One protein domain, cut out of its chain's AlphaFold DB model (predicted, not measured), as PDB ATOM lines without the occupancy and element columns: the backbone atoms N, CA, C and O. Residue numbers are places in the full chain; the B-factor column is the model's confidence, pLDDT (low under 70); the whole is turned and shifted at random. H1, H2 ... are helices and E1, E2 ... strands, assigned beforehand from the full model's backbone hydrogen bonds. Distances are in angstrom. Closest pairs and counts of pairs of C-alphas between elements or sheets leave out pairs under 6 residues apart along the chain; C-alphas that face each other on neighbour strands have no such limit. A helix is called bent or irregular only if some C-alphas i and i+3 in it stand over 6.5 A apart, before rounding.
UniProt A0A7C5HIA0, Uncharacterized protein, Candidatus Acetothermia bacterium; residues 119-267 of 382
ATOM      1  N   LYS A 119     -44.597  10.634 -41.838       82.25
ATOM      2  CA  LYS A 119     -45.836  10.976 -42.556       82.25
ATOM      3  C   LYS A 119     -46.827  11.692 -41.645       82.25
ATOM      4  O   LYS A 119     -47.342  12.746 -42.015       82.25
ATOM      5  N   ARG A 120     -47.082  11.146 -40.452       80.75
ATOM      6  CA  ARG A 120     -47.983  11.764 -39.469       80.75
ATOM      7  C   ARG A 120     -47.551  13.197 -39.174       80.75
ATOM      8  O   ARG A 120     -48.367  14.112 -39.266       80.75
ATOM      9  N   ASP A 121     -46.285  13.394 -38.838       81.38
ATOM     10  CA  ASP A 121     -45.781  14.698 -38.417       81.38
ATOM     11  C   ASP A 121     -45.762  15.690 -39.580       81.38
ATOM     12  O   ASP A 121     -46.251  16.808 -39.436       81.38
ATOM     13  N   LEU A 122     -45.351  15.265 -40.776       84.88
ATOM     14  CA  LEU A 122     -45.380  16.097 -41.978       84.88
ATOM     15  C   LEU A 122     -46.791  16.618 -42.290       84.88
ATOM     16  O   LEU A 122     -46.995  17.822 -42.440       84.88
ATOM     17  N   PHE A 123     -47.784  15.728 -42.357       82.62
ATOM     18  CA  PHE A 123     -49.151  16.105 -42.734       82.62
ATOM     19  C   PHE A 123     -49.953  16.745 -41.594       82.62
ATOM     20  O   PHE A 123     -51.014  17.316 -41.841       82.62
ATOM     21  N   THR A 124     -49.428  16.726 -40.364       76.75
ATOM     22  CA  THR A 124     -49.933  17.530 -39.238       76.75
ATOM     23  C   THR A 124     -49.169  18.844 -39.050       76.75
ATOM     24  O   THR A 124     -49.413  19.563 -38.080       76.75
ATOM     25  N   GLY A 125     -48.298  19.201 -40.001       83.69
ATOM     26  CA  GLY A 125     -47.618  20.493 -40.034       83.69
ATOM     27  C   GLY A 125     -46.379  20.575 -39.143       83.69
ATOM     28  O   GLY A 125     -45.985  21.675 -38.768       83.69
ATOM     29  N   LYS A 126     -45.763  19.440 -38.792       91.25
ATOM     30  CA  LYS A 126     -44.516  19.336 -38.014       91.25
ATOM     31  C   LYS A 126     -43.350  18.791 -38.865       91.25
ATOM     32  O   LYS A 126     -42.828  17.706 -38.595       91.25
ATOM     33  N   PRO A 127     -42.950  19.498 -39.941       95.00
ATOM     34  CA  PRO A 127     -41.934  19.013 -40.871       95.00
ATOM     35  C   PRO A 127     -40.551  18.811 -40.237       95.00
ATOM     36  O   PRO A 127     -39.848  17.889 -40.645       95.00
ATOM     37  N   SER A 128     -40.163  19.590 -39.220       97.44
ATOM     38  CA  SER A 128     -38.874  19.386 -38.542       97.44
ATOM     39  C   SER A 128     -38.814  18.039 -37.817       97.44
ATOM     40  O   SER A 128     -37.811  17.330 -37.900       97.44
ATOM     41  N   LEU A 129     -39.908  17.643 -37.154       95.00
ATOM     42  CA  LEU A 129     -40.020  16.322 -36.526       95.00
ATOM     43  C   LEU A 129     -40.024  15.201 -37.569       95.00
ATOM     44  O   LEU A 129     -39.360  14.184 -37.378       95.00
ATOM     45  N   ALA A 130     -40.701  15.410 -38.701       93.31
ATOM     46  CA  ALA A 130     -40.687  14.447 -39.795       93.31
ATOM     47  C   ALA A 130     -39.267  14.202 -40.330       93.31
ATOM     48  O   ALA A 130     -38.878  13.052 -40.525       93.31
ATOM     49  N   ILE A 131     -38.465  15.258 -40.511       97.19
ATOM     50  CA  ILE A 131     -37.058  15.134 -40.926       97.19
ATOM     51  C   ILE A 131     -36.251  14.356 -39.881       97.19
ATOM     52  O   ILE A 131     -35.515  13.444 -40.260       97.19
ATOM     53  N   ALA A 132     -36.430  14.664 -38.592       97.06
ATOM     54  CA  ALA A 132     -35.739  13.981 -37.500       97.06
ATOM     55  C   ALA A 132     -36.047  12.474 -37.469       97.06
ATOM     56  O   ALA A 132     -35.142  11.656 -37.323       97.06
ATOM     57  N   HIS A 133     -37.310  12.083 -37.679       92.12
ATOM     58  CA  HIS A 133     -37.693  10.672 -37.783       92.12
ATOM     59  C   HIS A 133     -37.028   9.957 -38.959       92.12
ATOM     60  O   HIS A 133     -36.745   8.766 -38.879       92.12
ATOM     61  N   LEU A 134     -36.741  10.672 -40.044       94.56
ATOM     62  CA  LEU A 134     -36.117  10.085 -41.220       94.56
ATOM     63  C   LEU A 134     -34.591  10.017 -41.104       94.56
ATOM     64  O   LEU A 134     -33.972   9.423 -41.978       94.56
ATOM     65  N   GLU A 135     -33.937  10.588 -40.092       94.25
ATOM     66  CA  GLU A 135     -32.471  10.563 -39.991       94.25
ATOM     67  C   GLU A 135     -31.894   9.136 -40.113       94.25
ATOM     68  O   GLU A 135     -32.304   8.202 -39.430       94.25
ATOM     69  N   GLY A 136     -30.944   8.949 -41.037       91.06
ATOM     70  CA  GLY A 136     -30.312   7.648 -41.294       91.06
ATOM     71  C   GLY A 136     -31.125   6.650 -42.136       91.06
ATOM     72  O   GLY A 136     -30.600   5.587 -42.460       91.06
ATOM     73  N   VAL A 137     -32.360   6.974 -42.542       91.06
ATOM     74  CA  VAL A 137     -33.213   6.092 -43.364       91.06
ATOM     75  C   VAL A 137     -33.027   6.376 -44.859       91.06
ATOM     76  O   VAL A 137     -33.404   7.436 -45.351       91.06
ATOM     77  N   SER A 138     -32.464   5.453 -45.633       88.62
ATOM     78  CA  SER A 138     -32.267   5.655 -47.082       88.62
ATOM     79  C   SER A 138     -33.353   4.979 -47.915       88.62
ATOM     80  O   SER A 138     -33.794   3.880 -47.588       88.62
ATOM     81  N   GLY A 139     -33.751   5.611 -49.019       88.94
ATOM     82  CA  GLY A 139     -34.733   5.074 -49.959       88.94
ATOM     83  C   GLY A 139     -35.528   6.180 -50.644       88.94
ATOM     84  O   GLY A 139     -35.557   7.312 -50.167       88.94
ATOM     85  N   GLU A 140     -36.203   5.832 -51.738       89.06
ATOM     86  CA  GLU A 140     -36.987   6.778 -52.541       89.06
ATOM     87  C   GLU A 140     -38.104   7.457 -51.733       89.06
ATOM     88  O   GLU A 140     -38.245   8.674 -51.772       89.06
ATOM     89  N   GLU A 141     -38.863   6.687 -50.952       88.00
ATOM     90  CA  GLU A 141     -39.950   7.209 -50.120       88.00
ATOM     91  C   GLU A 141     -39.458   8.100 -48.955       88.00
ATOM     92  O   GLU A 141     -39.983   9.206 -48.806       88.00
ATOM     93  N   PRO A 142     -38.437   7.712 -48.157       91.00
ATOM     94  CA  PRO A 142     -37.800   8.627 -47.208       91.00
ATOM     95  C   PRO A 142     -37.330   9.944 -47.844       91.00
ATOM     96  O   PRO A 142     -37.531  11.009 -47.262       91.00
ATOM     97  N   ASP A 143     -36.719   9.895 -49.032       93.12
ATOM     98  CA  ASP A 143     -36.240  11.093 -49.730       93.12
ATOM     99  C   ASP A 143     -37.400  11.968 -50.222       93.12
ATOM    100  O   ASP A 143     -37.365  13.187 -50.042       93.12
ATOM    101  N   LEU A 144     -38.476  11.363 -50.738       91.38
ATOM    102  CA  LEU A 144     -39.709  12.076 -51.069       91.38
ATOM    103  C   LEU A 144     -40.258  12.826 -49.846       91.38
ATOM    104  O   LEU A 144     -40.517  14.027 -49.924       91.38
ATOM    105  N   LEU A 145     -40.380  12.151 -48.698       90.31
ATOM    106  CA  LEU A 145     -40.898  12.753 -47.467       90.31
ATOM    107  C   LEU A 145     -40.001  13.876 -46.935       90.31
ATOM    108  O   LEU A 145     -40.520  14.916 -46.529       90.31
ATOM    109  N   ARG A 146     -38.669  13.724 -46.983       95.69
ATOM    110  CA  ARG A 146     -37.740  14.822 -46.653       95.69
ATOM    111  C   ARG A 146     -37.930  16.008 -47.581       95.69
ATOM    112  O   ARG A 146     -38.001  17.140 -47.118       95.69
ATOM    113  N   GLY A 147     -38.031  15.752 -48.883       95.31
ATOM    114  CA  GLY A 147     -38.261  16.782 -49.885       95.31
ATOM    115  C   GLY A 147     -39.531  17.587 -49.610       95.31
ATOM    116  O   GLY A 147     -39.499  18.817 -49.611       95.31
ATOM    117  N   LEU A 148     -40.629  16.900 -49.293       94.19
ATOM    118  CA  LEU A 148     -41.891  17.525 -48.893       94.19
ATOM    119  C   LEU A 148     -41.794  18.262 -47.550       94.19
ATOM    120  O   LEU A 148     -42.399  19.320 -47.396       94.19
ATOM    121  N   ALA A 149     -41.027  17.751 -46.587       96.69
ATOM    122  CA  ALA A 149     -40.813  18.425 -45.311       96.69
ATOM    123  C   ALA A 149     -40.028  19.735 -45.474       96.69
ATOM    124  O   ALA A 149     -40.440  20.765 -44.946       96.69
ATOM    125  N   TYR A 150     -38.963  19.739 -46.278       97.44
ATOM    126  CA  TYR A 150     -38.247  20.970 -46.622       97.44
ATOM    127  C   TYR A 150     -39.121  21.953 -47.402       97.44
ATOM    128  O   TYR A 150     -39.033  23.161 -47.189       97.44
ATOM    129  N   LEU A 151     -40.012  21.454 -48.262       95.69
ATOM    130  CA  LEU A 151     -41.014  22.291 -48.914       95.69
ATOM    131  C   LEU A 151     -41.961  22.939 -47.887       95.69
ATOM    132  O   LEU A 151     -42.211  24.137 -47.947       95.69
ATOM    133  N   ALA A 152     -42.440  22.178 -46.903       95.62
ATOM    134  CA  ALA A 152     -43.276  22.700 -45.820       95.62
ATOM    135  C   ALA A 152     -42.569  23.735 -44.938       95.62
ATOM    136  O   ALA A 152     -43.224  24.626 -44.406       95.62
ATOM    137  N   LEU A 153     -41.242  23.670 -44.836       96.69
ATOM    138  CA  LEU A 153     -40.425  24.666 -44.142       96.69
ATOM    139  C   LEU A 153     -40.153  25.937 -44.961       96.69
ATOM    140  O   LEU A 153     -39.623  26.898 -44.410       96.69
ATOM    141  N   GLY A 154     -40.512  25.974 -46.249       95.81
ATOM    142  CA  GLY A 154     -40.174  27.095 -47.127       95.81
ATOM    143  C   GLY A 154     -38.754  27.020 -47.702       95.81
ATOM    144  O   GLY A 154     -38.203  28.040 -48.103       95.81
ATOM    145  N   GLU A 155     -38.154  25.827 -47.787       95.75
ATOM    146  CA  GLU A 155     -36.779  25.614 -48.258       95.75
ATOM    147  C   GLU A 155     -36.724  24.917 -49.636       95.75
ATOM    148  O   GLU A 155     -36.374  23.737 -49.742       95.75
ATOM    149  N   PRO A 156     -37.036  25.621 -50.741       94.25
ATOM    150  CA  PRO A 156     -37.121  25.018 -52.076       94.25
ATOM    151  C   PRO A 156     -35.806  24.388 -52.560       94.25
ATOM    152  O   PRO A 156     -35.839  23.386 -53.270       94.25
ATOM    153  N   SER A 157     -34.649  24.943 -52.179       93.19
ATOM    154  CA  SER A 157     -33.335  24.398 -52.554       93.19
ATOM    155  C   SER A 157     -33.058  23.055 -51.874       93.19
ATOM    156  O   SER A 157     -32.643  22.107 -52.543       93.19
ATOM    157  N   SER A 158     -33.328  22.961 -50.568       94.50
ATOM    158  CA  SER A 158     -33.219  21.717 -49.797       94.50
ATOM    159  C   SER A 158     -34.213  20.679 -50.322       94.50
ATOM    160  O   SER A 158     -33.827  19.549 -50.613       94.50
ATOM    161  N   ALA A 159     -35.467  21.084 -50.553       95.00
ATOM    162  CA  ALA A 159     -36.504  20.221 -51.111       95.00
ATOM    163  C   ALA A 159     -36.083  19.618 -52.458       95.00
ATOM    164  O   ALA A 159     -36.146  18.405 -52.652       95.00
ATOM    165  N   GLN A 160     -35.582  20.445 -53.381       93.25
ATOM    166  CA  GLN A 160     -35.167  19.989 -54.705       93.25
ATOM    167  C   GLN A 160     -34.049  18.937 -54.649       93.25
ATOM    168  O   GLN A 160     -34.050  18.022 -55.471       93.25
ATOM    169  N   ALA A 161     -33.119  19.038 -53.693       92.31
ATOM    170  CA  ALA A 161     -32.010  18.095 -53.561       92.31
ATOM    171  C   ALA A 161     -32.485  16.664 -53.257       92.31
ATOM    172  O   ALA A 161     -31.962  15.718 -53.842       92.31
ATOM    173  N   PHE A 162     -33.498  16.513 -52.401       93.62
ATOM    174  CA  PHE A 162     -34.070  15.207 -52.059       93.62
ATOM    175  C   PHE A 162     -35.054  14.693 -53.118       93.62
ATOM    176  O   PHE A 162     -35.127  13.495 -53.367       93.62
ATOM    177  N   LEU A 163     -35.779  15.589 -53.790       91.81
ATOM    178  CA  LEU A 163     -36.782  15.211 -54.792       91.81
ATOM    179  C   LEU A 163     -36.183  14.871 -56.166       91.81
ATOM    180  O   LEU A 163     -36.864  14.268 -56.992       91.81
ATOM    181  N   ALA A 164     -34.932  15.257 -56.436       86.94
ATOM    182  CA  ALA A 164     -34.318  15.169 -57.765       86.94
ATOM    183  C   ALA A 164     -34.291  13.753 -58.366       86.94
ATOM    184  O   ALA A 164     -34.295  13.611 -59.590       86.94
ATOM    185  N   SER A 165     -34.242  12.718 -57.525       81.31
ATOM    186  CA  SER A 165     -34.181  11.312 -57.931       81.31
ATOM    187  C   SER A 165     -35.547  10.627 -58.023       81.31
ATOM    188  O   SER A 165     -35.609   9.536 -58.584       81.31
ATOM    189  N   SER A 166     -36.625  11.241 -57.517       83.81
ATOM    190  CA  SER A 166     -37.967  10.647 -57.503       83.81
ATOM    191  C   SER A 166     -38.720  10.955 -58.808       83.81
ATOM    192  O   SER A 166     -39.001  12.124 -59.098       83.81
ATOM    193  N   PRO A 167     -39.097   9.937 -59.607       83.25
ATOM    194  CA  PRO A 167     -39.914  10.135 -60.803       83.25
ATOM    195  C   PRO A 167     -41.294  10.724 -60.484       83.25
ATOM    196  O   PRO A 167     -41.807  11.528 -61.262       83.25
ATOM    197  N   GLU A 168     -41.872  10.358 -59.336       82.19
ATOM    198  CA  GLU A 168     -43.157  10.878 -58.857       82.19
ATOM    199  C   GLU A 168     -43.088  12.388 -58.590       82.19
ATOM    200  O   GLU A 168     -43.987  13.133 -58.978       82.19
ATOM    201  N   ALA A 169     -41.972  12.869 -58.039       85.06
ATOM    202  CA  ALA A 169     -41.760  14.285 -57.757       85.06
ATOM    203  C   ALA A 169     -41.315  15.116 -58.973       85.06
ATOM    204  O   ALA A 169     -41.118  16.328 -58.849       85.06
ATOM    205  N   ALA A 170     -41.159  14.523 -60.162       87.69
ATOM    206  CA  ALA A 170     -40.661  15.233 -61.343       87.69
ATOM    207  C   ALA A 170     -41.456  16.514 -61.702       87.69
ATOM    208  O   ALA A 170     -40.829  17.512 -62.083       87.69
ATOM    209  N   PRO A 171     -42.805  16.561 -61.595       86.44
ATOM    210  CA  PRO A 171     -43.560  17.801 -61.767       86.44
ATOM    211  C   PRO A 171     -43.177  18.869 -60.736       86.44
ATOM    212  O   PRO A 171     -42.869  19.994 -61.134       86.44
ATOM    213  N   LEU A 172     -43.096  18.499 -59.454       87.88
ATOM    214  CA  LEU A 172     -42.722  19.403 -58.369       87.88
ATOM    215  C   LEU A 172     -41.288  19.925 -58.532       87.88
ATOM    216  O   LEU A 172     -41.064  21.126 -58.430       87.88
ATOM    217  N   VAL A 173     -40.320  19.071 -58.878       90.25
ATOM    218  CA  VAL A 173     -38.923  19.481 -59.129       90.25
ATOM    219  C   VAL A 173     -38.840  20.551 -60.220       90.25
ATOM    220  O   VAL A 173     -38.092  21.521 -60.086       90.25
ATOM    221  N   ARG A 174     -39.627  20.413 -61.297       88.06
ATOM    222  CA  ARG A 174     -39.717  21.448 -62.340       88.06
ATOM    223  C   ARG A 174     -40.367  22.723 -61.821       88.06
ATOM    224  O   ARG A 174     -39.914  23.806 -62.172       88.06
ATOM    225  N   ALA A 175     -41.405  22.601 -61.002       86.88
ATOM    226  CA  ALA A 175     -42.126  23.737 -60.445       86.88
ATOM    227  C   ALA A 175     -41.271  24.539 -59.439       86.88
ATOM    228  O   ALA A 175     -41.388  25.760 -59.370       86.88
ATOM    229  N   LEU A 176     -40.356  23.868 -58.730       90.00
ATOM    230  CA  LEU A 176     -39.369  24.477 -57.830       90.00
ATOM    231  C   LEU A 176     -38.187  25.123 -58.561       90.00
ATOM    232  O   LEU A 176     -37.432  25.893 -57.956       90.00
ATOM    233  N   ALA A 177     -38.006  24.836 -59.852       86.25
ATOM    234  CA  ALA A 177     -36.860  25.312 -60.608       86.25
ATOM    235  C   ALA A 177     -36.790  26.848 -60.598       86.25
ATOM    236  O   ALA A 177     -37.657  27.549 -61.114       86.25
ATOM    237  N   GLY A 178     -35.716  27.378 -60.014       82.94
ATOM    238  CA  GLY A 178     -35.490  28.818 -59.908       82.94
ATOM    239  C   GLY A 178     -36.131  29.487 -58.692       82.94
ATOM    240  O   GLY A 178     -35.700  30.588 -58.365       82.94
ATOM    241  N   LEU A 179     -37.050  28.829 -57.969       88.44
ATOM    242  CA  LEU A 179     -37.601  29.362 -56.714       88.44
ATOM    243  C   LEU A 179     -36.532  29.439 -55.618       88.44
ATOM    244  O   LEU A 179     -36.469  30.429 -54.905       88.44
ATOM    245  N   GLY A 180     -35.616  28.467 -55.560       83.12
ATOM    246  CA  GLY A 180     -34.491  28.466 -54.612       83.12
ATOM    247  C   GLY A 180     -33.439  29.559 -54.811       83.12
ATOM    248  O   GLY A 180     -32.499  29.652 -54.029       83.12
ATOM    249  N   LYS A 181     -33.580  30.386 -55.853       87.56
ATOM    250  CA  LYS A 181     -32.734  31.566 -56.094       87.56
ATOM    251  C   LYS A 181     -33.405  32.869 -55.663       87.56
ATOM    252  O   LYS A 181     -32.784  33.924 -55.766       87.56
ATOM    253  N   LEU A 182     -34.677  32.811 -55.282       91.62
ATOM    254  CA  LEU A 182     -35.448  33.971 -54.871       91.62
ATOM    255  C   LEU A 182     -35.271  34.188 -53.371       91.62
ATOM    256  O   LEU A 182     -35.179  33.234 -52.604       91.62
ATOM    257  N   GLU A 183     -35.229  35.452 -52.973       91.56
ATOM    258  CA  GLU A 183     -35.252  35.842 -51.569       91.56
ATOM    259  C   GLU A 183     -36.695  35.700 -51.051       91.56
ATOM    260  O   GLU A 183     -37.592  36.326 -51.634       91.56
ATOM    261  N   PRO A 184     -36.947  34.868 -50.024       94.19
ATOM    262  CA  PRO A 184     -38.273  34.749 -49.438       94.19
ATOM    263  C   PRO A 184     -38.655  36.036 -48.700       94.19
ATOM    264  O   PRO A 184     -37.805  36.752 -48.170       94.19
ATOM    265  N   LEU A 185     -39.952  36.322 -48.660       94.94
ATOM    266  CA  LEU A 185     -40.523  37.316 -47.757       94.94
ATOM    267  C   LEU A 185     -41.071  36.580 -46.532       94.94
ATOM    268  O   LEU A 185     -41.903  35.687 -46.679       94.94
ATOM    269  N   GLU A 186     -40.618  36.957 -45.340       95.44
ATOM    270  CA  GLU A 186     -40.939  36.252 -44.097       95.44
ATOM    271  C   GLU A 186     -41.567  37.189 -43.065       95.44
ATOM    272  O   GLU A 186     -41.095  38.308 -42.857       95.44
ATOM    273  N   LEU A 187     -42.608  36.705 -42.388       94.31
ATOM    274  CA  LEU A 187     -43.192  37.347 -41.212       94.31
ATOM    275  C   LEU A 187     -43.866  36.282 -40.345       94.31
ATOM    276  O   LEU A 187     -44.707  35.524 -40.829       94.31
ATOM    277  N   GLY A 188     -43.496  36.219 -39.066       89.12
ATOM    278  CA  GLY A 188     -44.059  35.239 -38.138       89.12
ATOM    279  C   GLY A 188     -43.860  33.799 -38.629       89.12
ATOM    280  O   GLY A 188     -42.731  33.302 -38.720       89.12
ATOM    281  N   ARG A 189     -44.968  33.112 -38.934       92.06
ATOM    282  CA  ARG A 189     -44.978  31.746 -39.495       92.06
ATOM    283  C   ARG A 189     -44.970  31.709 -41.019       92.06
ATOM    284  O   ARG A 189     -44.708  30.648 -41.585       92.06
ATOM    285  N   PHE A 190     -45.275  32.823 -41.670       95.88
ATOM    286  CA  PHE A 190     -45.425  32.882 -43.110       95.88
ATOM    287  C   PHE A 190     -44.082  33.038 -43.811       95.88
ATOM    288  O   PHE A 190     -43.241  33.846 -43.415       95.88
ATOM    289  N   VAL A 191     -43.928  32.290 -44.900       96.38
ATOM    290  CA  VAL A 191     -42.800  32.379 -45.826       96.38
ATOM    291  C   VAL A 191     -43.374  32.431 -47.236       96.38
ATOM    292  O   VAL A 191     -43.993  31.473 -47.690       96.38
ATOM    293  N   ILE A 192     -43.195  33.547 -47.938       95.94
ATOM    294  CA  ILE A 192     -43.693  33.743 -49.303       95.94
ATOM    295  C   ILE A 192     -42.528  33.662 -50.280       95.94
ATOM    296  O   ILE A 192     -41.566  34.427 -50.195       95.94
ATOM    297  N   ILE A 193     -42.643  32.766 -51.256       95.50
ATOM    298  CA  ILE A 193     -41.599  32.476 -52.235       95.50
ATOM    299  C   ILE A 193     -42.166  32.678 -53.635       95.50
ATOM    300  O   ILE A 193     -43.084  31.989 -54.071       95.50
ATOM    301  N   GLY A 194     -41.587  33.619 -54.377       93.31
ATOM    302  CA  GLY A 194     -41.951  33.874 -55.766       93.31
ATOM    303  C   GLY A 194     -41.446  35.222 -56.256       93.31
ATOM    304  O   GLY A 194     -41.054  36.087 -55.476       93.31
ATOM    305  N   SER A 195     -41.440  35.422 -57.574       87.62
ATOM    306  CA  SER A 195     -40.843  36.616 -58.195       87.62
ATOM    307  C   SER A 195     -41.535  37.925 -57.801       87.62
ATOM    308  O   SER A 195     -40.943  38.996 -57.921       87.62
ATOM    309  N   GLN A 196     -42.778  37.842 -57.322       87.44
ATOM    310  CA  GLN A 196     -43.575  38.975 -56.856       87.44
ATOM    311  C   GLN A 196     -43.779  38.995 -55.334       87.44
ATOM    312  O   GLN A 196     -44.585  39.792 -54.868       87.44
ATOM    313  N   ALA A 197     -43.049  38.181 -54.556       90.38
ATOM    314  CA  ALA A 197     -43.254  38.047 -53.109       90.38
ATOM    315  C   ALA A 197     -43.275  39.400 -52.375       90.38
ATOM    316  O   ALA A 197     -44.187  39.659 -51.601       90.38
ATOM    317  N   LYS A 198     -42.360  40.322 -52.709       90.62
ATOM    318  CA  LYS A 198     -42.288  41.661 -52.084       90.62
ATOM    319  C   LYS A 198     -43.554  42.515 -52.253       90.62
ATOM    320  O   LYS A 198     -43.755  43.444 -51.485       90.62
ATOM    321  N   ARG A 199     -44.422  42.231 -53.235       90.62
ATOM    322  CA  ARG A 199     -45.700  42.954 -53.398       90.62
ATOM    323  C   ARG A 199     -46.708  42.637 -52.294       90.62
ATOM    324  O   ARG A 199     -47.604  43.439 -52.075       90.62
ATOM    325  N   TYR A 200     -46.534  41.506 -51.621       91.19
ATOM    326  CA  TYR A 200     -47.434  41.003 -50.590       91.19
ATOM    327  C   TYR A 200     -47.046  41.440 -49.173       91.19
ATOM    328  O   TYR A 200     -47.670  41.002 -48.219       91.19
ATOM    329  N   GLU A 201     -46.029  42.290 -49.000       92.06
ATOM    330  CA  GLU A 201     -45.590  42.746 -47.673       92.06
ATOM    331  C   GLU A 201     -46.719  43.377 -46.829       92.06
ATOM    332  O   GLU A 201     -46.848  42.998 -45.664       92.06
ATOM    333  N   PRO A 202     -47.599  44.248 -47.373       91.31
ATOM    334  CA  PRO A 202     -48.738  44.764 -46.609       91.31
ATOM    335  C   PRO A 202     -49.748  43.671 -46.233       91.31
ATOM    336  O   PRO A 202     -50.191  43.602 -45.086       91.31
ATOM    337  N   ASP A 203     -50.076  42.799 -47.188       91.56
ATOM    338  CA  ASP A 203     -51.056  41.720 -47.020       91.56
ATOM    339  C   ASP A 203     -50.561  40.667 -46.022       91.56
ATOM    340  O   ASP A 203     -51.351  40.058 -45.309       91.56
ATOM    341  N   LEU A 204     -49.244  40.480 -45.927       93.12
ATOM    342  CA  LEU A 204     -48.616  39.552 -44.999       93.12
ATOM    343  C   LEU A 204     -48.792  39.990 -43.541       93.12
ATOM    344  O   LEU A 204     -49.111  39.164 -42.689       93.12
ATOM    345  N   VAL A 205     -48.655  41.289 -43.256       93.00
ATOM    346  CA  VAL A 205     -48.938  41.849 -41.922       93.00
ATOM    347  C   VAL A 205     -50.412  41.670 -41.563       93.00
ATOM    348  O   VAL A 205     -50.747  41.331 -40.428       93.00
ATOM    349  N   GLN A 206     -51.307  41.873 -42.533       94.00
ATOM    350  CA  GLN A 206     -52.735  41.646 -42.326       94.00
ATOM    351  C   GLN A 206     -53.054  40.163 -42.108       94.00
ATOM    352  O   GLN A 206     -53.901  39.855 -41.273       94.00
ATOM    353  N   ALA A 207     -52.362  39.261 -42.805       95.38
ATOM    354  CA  ALA A 207     -52.534  37.820 -42.678       95.38
ATOM    355  C   ALA A 207     -52.097  37.289 -41.313       95.38
ATOM    356  O   ALA A 207     -52.827  36.504 -40.715       95.38
ATOM    357  N   ASP A 208     -50.967  37.763 -40.791       94.88
ATOM    358  CA  ASP A 208     -50.502  37.445 -39.437       94.88
ATOM    359  C   ASP A 208     -51.535  37.893 -38.387       94.88
ATOM    360  O   ASP A 208     -52.011  37.100 -37.575       94.88
ATOM    361  N   ALA A 209     -52.033  39.126 -38.506       95.19
ATOM    362  CA  ALA A 209     -53.080  39.627 -37.619       95.19
ATOM    363  C   ALA A 209     -54.429  38.891 -37.787       95.19
ATOM    364  O   ALA A 209     -55.184  38.751 -36.822       95.19
ATOM    365  N   ALA A 210     -54.775  38.455 -39.002       96.94
ATOM    366  CA  ALA A 210     -55.981  37.673 -39.277       96.94
ATOM    367  C   ALA A 210     -55.890  36.265 -38.681       96.94
ATOM    368  O   ALA A 210     -56.872  35.777 -38.117       96.94
ATOM    369  N   LEU A 211     -54.710  35.646 -38.750       96.25
ATOM    370  CA  LEU A 211     -54.414  34.363 -38.126       96.25
ATOM    371  C   LEU A 211     -54.615  34.440 -36.609       96.25
ATOM    372  O   LEU A 211     -55.372  33.640 -36.060       96.25
ATOM    373  N   ASP A 212     -54.041  35.449 -35.953       95.62
ATOM    374  CA  ASP A 212     -54.199  35.678 -34.511       95.62
ATOM    375  C   ASP A 212     -55.663  35.894 -34.112       95.62
ATOM    376  O   ASP A 212     -56.157  35.317 -33.136       95.62
ATOM    377  N   ARG A 213     -56.399  36.700 -34.891       97.06
ATOM    378  CA  ARG A 213     -57.838  36.902 -34.676       97.06
ATOM    379  C   ARG A 213     -58.608  35.599 -34.811       97.06
ATOM    380  O   ARG A 213     -59.483  35.346 -33.986       97.06
ATOM    381  N   ALA A 214     -58.297  34.775 -35.808       97.50
ATOM    382  CA  ALA A 214     -58.957  33.494 -36.008       97.50
ATOM    383  C   ALA A 214     -58.633  32.500 -34.881       97.50
ATOM    384  O   ALA A 214     -59.552  31.882 -34.346       97.50
ATOM    385  N   LEU A 215     -57.373  32.390 -34.450       96.38
ATOM    386  CA  LEU A 215     -56.988  31.562 -33.302       96.38
ATOM    387  C   LEU A 215     -57.722  31.993 -32.030       96.38
ATOM    388  O   LEU A 215     -58.348  31.168 -31.367       96.38
ATOM    389  N   SER A 216     -57.729  33.294 -31.735       96.69
ATOM    390  CA  SER A 216     -58.456  33.862 -30.595       96.69
ATOM    391  C   SER A 216     -59.968  33.631 -30.705       96.69
ATOM    392  O   SER A 216     -60.629  33.251 -29.729       96.69
ATOM    393  N   PHE A 217     -60.526  33.770 -31.913       97.62
ATOM    394  CA  PHE A 217     -61.929  33.475 -32.190       97.62
ATOM    395  C   PHE A 217     -62.280  32.007 -31.920       97.62
ATOM    396  O   PHE A 217     -63.418  31.715 -31.574       97.62
ATOM    397  N   TRP A 218     -61.336  31.077 -32.023       95.81
ATOM    398  CA  TRP A 218     -61.569  29.650 -31.774       95.81
ATOM    399  C   TRP A 218     -60.962  29.123 -30.472       95.81
ATOM    400  O   TRP A 218     -61.151  27.952 -30.162       95.81
ATOM    401  N   GLU A 219     -60.300  29.983 -29.692       95.25
ATOM    402  CA  GLU A 219     -59.606  29.616 -28.445       95.25
ATOM    403  C   GLU A 219     -58.546  28.534 -28.672       95.25
ATOM    404  O   GLU A 219     -58.364  27.623 -27.866       95.25
ATOM    405  N   LEU A 220     -57.863  28.637 -29.811       92.62
ATOM    406  CA  LEU A 220     -56.794  27.734 -30.213       92.62
ATOM    407  C   LEU A 220     -55.428  28.314 -29.861       92.62
ATOM    408  O   LEU A 220     -55.232  29.530 -29.862       92.62
ATOM    409  N   ASP A 221     -54.482  27.419 -29.599       89.75
ATOM    410  CA  ASP A 221     -53.079  27.757 -29.384       89.75
ATOM    411  C   ASP A 221     -52.332  27.710 -30.724       89.75
ATOM    412  O   ASP A 221     -52.627  26.892 -31.601       89.75
ATOM    413  N   GLU A 222     -51.308  28.543 -30.884       86.19
ATOM    414  CA  GLU A 222     -50.406  28.472 -32.030       86.19
ATOM    415  C   GLU A 222     -49.746  27.096 -32.210       86.19
ATOM    416  O   GLU A 222     -49.385  26.716 -33.324       86.19
ATOM    417  N   ALA A 223     -49.588  26.310 -31.141       86.81
ATOM    418  CA  ALA A 223     -49.087  24.943 -31.209       86.81
ATOM    419  C   ALA A 223     -49.944  24.044 -32.120       86.81
ATOM    420  O   ALA A 223     -49.431  23.054 -32.662       86.81
ATOM    421  N   ASN A 224     -51.223  24.395 -32.320       83.81
ATOM    422  CA  ASN A 224     -52.128  23.704 -33.231       83.81
ATOM    423  C   ASN A 224     -51.814  23.964 -34.708       83.81
ATOM    424  O   ASN A 224     -52.216  23.147 -35.529       83.81
ATOM    425  N   LEU A 225     -51.103  25.043 -35.044       89.44
ATOM    426  CA  LEU A 225     -50.745  25.416 -36.412       89.44
ATOM    427  C   LEU A 225     -49.528  24.641 -36.945       89.44
ATOM    428  O   LEU A 225     -48.746  24.071 -36.160       89.44
ATOM    429  N   PRO A 226     -49.323  24.638 -38.279       91.31
ATOM    430  CA  PRO A 226     -48.068  24.166 -38.839       91.31
ATOM    431  C   PRO A 226     -46.891  25.032 -38.355       91.31
ATOM    432  O   PRO A 226     -47.043  26.205 -37.997       91.31
ATOM    433  N   GLU A 227     -45.692  24.447 -38.332       94.56
ATOM    434  CA  GLU A 227     -44.445  25.152 -37.996       94.56
ATOM    435  C   GLU A 227     -44.229  26.372 -38.900       94.56
ATOM    436  O   GLU A 227     -43.799  27.428 -38.432       94.56
ATOM    437  N   ARG A 228     -44.587  26.231 -40.180       95.56
ATOM    438  CA  ARG A 228     -44.514  27.268 -41.207       95.56
ATOM    439  C   ARG A 228     -45.743  27.234 -42.108       95.56
ATOM    440  O   ARG A 228     -46.348  26.184 -42.314       95.56
ATOM    441  N   ILE A 229     -46.083  28.398 -42.648       95.81
ATOM    442  CA  ILE A 229     -47.066  28.563 -43.717       95.81
ATOM    443  C   ILE A 229     -46.294  29.035 -44.951       95.81
ATOM    444  O   ILE A 229     -45.972  30.217 -45.085       95.81
ATOM    445  N   ALA A 230     -45.934  28.093 -45.818       96.12
ATOM    446  CA  ALA A 230     -45.110  28.335 -46.994       96.12
ATOM    447  C   ALA A 230     -45.997  28.584 -48.221       96.12
ATOM    448  O   ALA A 230     -46.680  27.677 -48.695       96.12
ATOM    449  N   VAL A 231     -45.977  29.809 -48.750       95.19
ATOM    450  CA  VAL A 231     -46.765  30.229 -49.914       95.19
ATOM    451  C   VAL A 231     -45.862  30.332 -51.140       95.19
ATOM    452  O   VAL A 231     -45.014  31.218 -51.242       95.19
ATOM    453  N   TYR A 232     -46.072  29.444 -52.104       94.56
ATOM    454  CA  TYR A 232     -45.352  29.405 -53.370       94.56
ATOM    455  C   TYR A 232     -46.173  30.093 -54.463       94.56
ATOM    456  O   TYR A 232     -47.203  29.581 -54.902       94.56
ATOM    457  N   LEU A 233     -45.697  31.256 -54.915       92.19
ATOM    458  CA  LEU A 233     -46.343  32.072 -55.944       92.19
ATOM    459  C   LEU A 233     -45.819  31.703 -57.331       92.19
ATOM    460  O   LEU A 233     -44.794  32.218 -57.795       92.19
ATOM    461  N   THR A 234     -46.522  30.802 -58.011       88.50
ATOM    462  CA  THR A 234     -46.117  30.279 -59.316       88.50
ATOM    463  C   THR A 234     -47.299  29.749 -60.125       88.50
ATOM    464  O   THR A 234     -48.308  29.308 -59.592       88.50
ATOM    465  N   GLN A 235     -47.160  29.810 -61.449       85.00
ATOM    466  CA  GLN A 235     -48.147  29.308 -62.412       85.00
ATOM    467  C   GLN A 235     -47.978  27.805 -62.695       85.00
ATOM    468  O   GLN A 235     -48.831  27.181 -63.323       85.00
ATOM    469  N   ALA A 236     -46.850  27.215 -62.291       84.44
ATOM    470  CA  ALA A 236     -46.592  25.793 -62.486       84.44
ATOM    471  C   ALA A 236     -47.409  24.975 -61.483       84.44
ATOM    472  O   ALA A 236     -47.365  25.280 -60.303       84.44
ATOM    473  N   SER A 237     -48.111  23.928 -61.917       80.62
ATOM    474  CA  SER A 237     -48.782  23.012 -60.984       80.62
ATOM    475  C   SER A 237     -47.757  22.115 -60.272       80.62
ATOM    476  O   SER A 237     -46.841  21.619 -60.940       80.62
ATOM    477  N   PRO A 238     -47.906  21.862 -58.957       80.38
ATOM    478  CA  PRO A 238     -47.018  20.968 -58.216       80.38
ATOM    479  C   PRO A 238     -47.210  19.502 -58.636       80.38
ATOM    480  O   PRO A 238     -46.280  18.709 -58.523       80.38
ATOM    481  N   GLY A 239     -48.391  19.148 -59.163       75.44
ATOM    482  CA  GLY A 239     -48.704  17.813 -59.684       75.44
ATOM    483  C   GLY A 239     -48.789  16.700 -58.635       75.44
ATOM    484  O   GLY A 239     -48.912  15.542 -59.024       75.44
ATOM    485  N   ILE A 240     -48.722  17.043 -57.348       76.31
ATOM    486  CA  ILE A 240     -48.772  16.125 -56.208       76.31
ATOM    487  C   ILE A 240     -49.559  16.756 -55.053       76.31
ATOM    488  O   ILE A 240     -49.730  17.979 -55.016       76.31
ATOM    489  N   ASP A 241     -49.968  15.927 -54.096       76.62
ATOM    490  CA  ASP A 241     -50.562  16.388 -52.843       76.62
ATOM    491  C   ASP A 241     -49.502  17.029 -51.943       76.62
ATOM    492  O   ASP A 241     -48.396  16.511 -51.773       76.62
ATOM    493  N   LEU A 242     -49.848  18.176 -51.361       83.12
ATOM    494  CA  LEU A 242     -48.927  18.978 -50.564       83.12
ATOM    495  C   LEU A 242     -49.204  18.831 -49.057       83.12
ATOM    496  O   LEU A 242     -50.365  18.691 -48.650       83.12
ATOM    497  N   PRO A 243     -48.158  18.881 -48.208       84.88
ATOM    498  CA  PRO A 243     -48.321  18.911 -46.758       84.88
ATOM    499  C   PRO A 243     -49.159  20.100 -46.285       84.88
ATOM    500  O   PRO A 243     -49.226  21.145 -46.932       84.88
ATOM    501  N   TRP A 244     -49.774  19.963 -45.112       81.94
ATOM    502  CA  TRP A 244     -50.502  21.070 -44.501       81.94
ATOM    503  C   TRP A 244     -49.571  22.251 -44.192       81.94
ATOM    504  O   TRP A 244     -48.439  22.058 -43.753       81.94
ATOM    505  N   GLY A 245     -50.050  23.472 -44.437       86.25
ATOM    506  CA  GLY A 245     -49.242  24.692 -44.361       86.25
ATOM    507  C   GLY A 245     -48.499  25.036 -45.655       86.25
ATOM    508  O   GLY A 245     -48.020  26.159 -45.776       86.25
ATOM    509  N   VAL A 246     -48.444  24.139 -46.647       92.31
ATOM    510  CA  VAL A 246     -47.941  24.470 -47.988       92.31
ATOM    511  C   VAL A 246     -49.087  24.950 -48.858       92.31
ATOM    512  O   VAL A 246     -50.070  24.242 -49.068       92.31
ATOM    513  N   ILE A 247     -48.932  26.148 -49.405       91.12
ATOM    514  CA  ILE A 247     -49.928  26.792 -50.246       91.12
ATOM    515  C   ILE A 247     -49.290  27.102 -51.583       91.12
ATOM    516  O   ILE A 247     -48.205  27.676 -51.666       91.12
ATOM    517  N   TRP A 248     -49.974  26.696 -52.640       90.06
ATOM    518  CA  TRP A 248     -49.473  26.794 -53.993       90.06
ATOM    519  C   TRP A 248     -50.461  27.573 -54.837       90.06
ATOM    520  O   TRP A 248     -51.588  27.118 -55.038       90.06
ATOM    521  N   ALA A 249     -50.065  28.754 -55.306       88.88
ATOM    522  CA  ALA A 249     -51.010  29.666 -55.928       88.88
ATOM    523  C   ALA A 249     -50.398  30.515 -57.052       88.88
ATOM    524  O   ALA A 249     -49.217  30.871 -56.999       88.88
ATOM    525  N   PRO A 250     -51.198  30.897 -58.062       86.06
ATOM    526  CA  PRO A 250     -50.788  31.870 -59.063       86.06
ATOM    527  C   PRO A 250     -50.478  33.246 -58.441       86.06
ATOM    528  O   PRO A 250     -51.191  33.694 -57.540       86.06
ATOM    529  N   PRO A 251     -49.461  33.982 -58.936       83.88
ATOM    530  CA  PRO A 251     -49.262  35.375 -58.547       83.88
ATOM    531  C   PRO A 251     -50.484  36.230 -58.910       83.88
ATOM    532  O   PRO A 251     -50.908  36.229 -60.064       83.88
ATOM    533  N   GLY A 252     -50.988  37.006 -57.952       77.69
ATOM    534  CA  GLY A 252     -52.135  37.908 -58.108       77.69
ATOM    535  C   GLY A 252     -53.487  37.342 -57.662       77.69
ATOM    536  O   GLY A 252     -54.404  38.131 -57.466       77.69
ATOM    537  N   ASP A 253     -53.597  36.031 -57.431       76.44
ATOM    538  CA  ASP A 253     -54.869  35.362 -57.095       76.44
ATOM    539  C   ASP A 253     -55.010  35.021 -55.599       76.44
ATOM    540  O   ASP A 253     -55.882  34.244 -55.212       76.44
ATOM    541  N   VAL A 254     -54.142  35.569 -54.741       84.50
ATOM    542  CA  VAL A 254     -54.068  35.199 -53.319       84.50
ATOM    543  C   VAL A 254     -54.469  36.362 -52.427       84.50
ATOM    544  O   VAL A 254     -53.771  37.372 -52.390       84.50
ATOM    545  N   ASP A 255     -55.545  36.173 -51.666       90.81
ATOM    546  CA  ASP A 255     -55.868  36.966 -50.479       90.81
ATOM    547  C   ASP A 255     -55.228  36.274 -49.263       90.81
ATOM    548  O   ASP A 255     -55.720  35.251 -48.779       90.81
ATOM    549  N   LEU A 256     -54.060  36.768 -48.832       93.12
ATOM    550  CA  LEU A 256     -53.311  36.159 -47.725       93.12
ATOM    551  C   LEU A 256     -54.085  36.197 -46.393       93.12
ATOM    552  O   LEU A 256     -54.058  35.183 -45.689       93.12
ATOM    553  N   PRO A 257     -54.786  37.293 -46.036       95.31
ATOM    554  CA  PRO A 257     -55.660  37.321 -44.866       95.31
ATOM    555  C   PRO A 257     -56.742  36.240 -44.842       95.31
ATOM    556  O   PRO A 257     -56.839  35.500 -43.864       95.31
ATOM    557  N   GLU A 258     -57.546  36.106 -45.899       94.94
ATOM    558  CA  GLU A 258     -58.601  35.082 -45.951       94.94
ATOM    559  C   GLU A 258     -58.018  33.664 -45.928       94.94
ATOM    560  O   GLU A 258     -58.530  32.779 -45.239       94.94
ATOM    561  N   MET A 259     -56.899  33.459 -46.624       92.88
ATOM    562  CA  MET A 259     -56.163  32.197 -46.638       92.88
ATOM    563  C   MET A 259     -55.682  31.794 -45.234       92.88
ATOM    564  O   MET A 259     -55.830  30.635 -44.838       92.88
ATOM    565  N   ALA A 260     -55.144  32.741 -44.461       94.38
ATOM    566  CA  ALA A 260     -54.714  32.512 -43.085       94.38
ATOM    567  C   ALA A 260     -55.877  32.064 -42.185       94.38
ATOM    568  O   ALA A 260     -55.743  31.108 -41.420       94.38
ATOM    569  N   VAL A 261     -57.043  32.701 -42.324       95.94
ATOM    570  CA  VAL A 261     -58.262  32.305 -41.602       95.94
ATOM    571  C   VAL A 261     -58.728  30.908 -42.032       95.94
ATOM    572  O   VAL A 261     -59.095  30.091 -41.185       95.94
ATOM    573  N   GLY A 262     -58.657  30.597 -43.330       92.44
ATOM    574  CA  GLY A 262     -59.004  29.286 -43.882       92.44
ATOM    575  C   GLY A 262     -58.219  28.129 -43.251       92.44
ATOM    576  O   GLY A 262     -58.806  27.095 -42.933       92.44
ATOM    577  N   LEU A 263     -56.927  28.324 -42.962       89.94
ATOM    578  CA  LEU A 263     -56.111  27.324 -42.256       89.94
ATOM    579  C   LEU A 263     -56.648  27.013 -40.852       89.94
ATOM    580  O   LEU A 263     -56.623  25.861 -40.416       89.94
ATOM    581  N   VAL A 264     -57.169  28.018 -40.143       93.19
ATOM    582  CA  VAL A 264     -57.802  27.819 -38.832       93.19
ATOM    583  C   VAL A 264     -59.152  27.117 -38.979       93.19
ATOM    584  O   VAL A 264     -59.515  26.284 -38.149       93.19
ATOM    585  N   PHE A 265     -59.891  27.379 -40.057       90.69
ATOM    586  CA  PHE A 265     -61.142  26.672 -40.321       90.69
ATOM    587  C   PHE A 265     -60.943  25.173 -40.563       90.69
ATOM    588  O   PHE A 265     -61.766  24.381 -40.094       90.69
ATOM    589  N   GLU A 266     -59.844  24.777 -41.216       83.38
ATOM    590  CA  GLU A 266     -59.456  23.365 -41.353       83.38
ATOM    591  C   GLU A 266     -59.210  22.693 -39.990       83.38
ATOM    592  O   GLU A 266     -59.524  21.513 -39.826       83.38
ATOM    593  N   LEU A 267     -58.704  23.437 -38.996       81.94
ATOM    594  CA  LEU A 267     -58.492  22.923 -37.639       81.94
ATOM    595  C   LEU A 267     -59.801  22.659 -36.897       81.94
ATOM    596  O   LEU A 267     -59.952  21.616 -36.261       81.94
TER     597      LEU A 267
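This is residues 119 to 267 of the 382 residues of an uncharacterized protein of Candidatus Acetothermia bacterium (UniProt A0A7C5HIA0). Two lobes meet: short helices H2, H3, H4 and H5 fold back and forth, with H1 beside H2 and H3, and a small four-stranded sheet has the long helix H6 over one face, with H7 side by side with H6. The end of H3, residues 148 to 152, meets the sheet at E3 and E4. The printed part has 149 residues, with seven named helices and four named strands in the order H1 H2 H3 H4 H5 E1 E2 H6 E3 E4 H7; the class is mixed, helices and strands. The mixed sheet has the order E1 E2 E3 E4. The whole is compact, with a radius of gyration of the C-alphas of 15.0 A and spans of 43 by 31 by 22 A.

H1, residues 119 to 123, touches H2, residues 127 to 134, closest at the C-alphas of Asp 121 and Ala 130, 5.3 A. H3, residues 140 to 152, is the hub, touching H1, H2 and H4, residues 156 to 163. H2 and H3 form a helical hairpin at a shallow tilt of 19 degrees, opposite ways, closest at the C-alphas of Pro 127 and Ala 149, 4.6 A. H3 and H4 form another at 12 degrees, closest at the C-alphas of Gly 147 and Ala 159, 4.1 A. H4 and H5, residues 170 to 176, form a third, also at 12 degrees, closest at the C-alphas of Gln 160 and Val 173, 5.8 A. E1, residues 185 to 187, and E2, residues 190 to 193, are an antiparallel hairpin, with N 192 and O 185 at 2.8 A, within hydrogen-bond range. H6, residues 197 to 218, is on the sheet, over E1 and E2, at a height of 9.0 A, making two layers, a helix on one face of a sheet. It is irregular, C-alphas 199 and 202 being 7.7 A apart, with a kink of 46 degrees near residue 204. E3, residues 229 to 233, is parallel to E2, with N 231 and O 191 at 2.8 A; E2, H6 and E3 form a strand-helix-strand unit, two parallel neighbour strands with a helix between, with a left-handed crossover. E4, residues 246 to 249, is parallel to E3, with N 247 and O 230 at 2.8 A. H7, residues 256 to 267, only grazes the sheet, as does H3. H7 touches H6, closest at the C-alphas of Ala 207 and Pro 257, 3.8 A, the same way at 35.1 degrees, only just a steep tilt. Every O i to N i+4 pair is within hydrogen-bond range in H1, H2, H3 and H5; H4 has 3 of 4, H6 15 of 18 and H7 7 of 8.

H1 begins at C-alpha 119, (-45.836, 10.976, -42.556). H3 is 18.4 A long, H6 29.3 A, E3 12.7 A and H7 17.4 A. H7 ends at C-alpha 267, (-58.492, 22.923, -37.639).

The C-alphas farthest apart, Ser 165 and Phe 217, are 43.9 A apart. The printed part has no cut. The link from E3 to E4, residues 234 to 245, is long. No printed residue is under 70 in pLDDT.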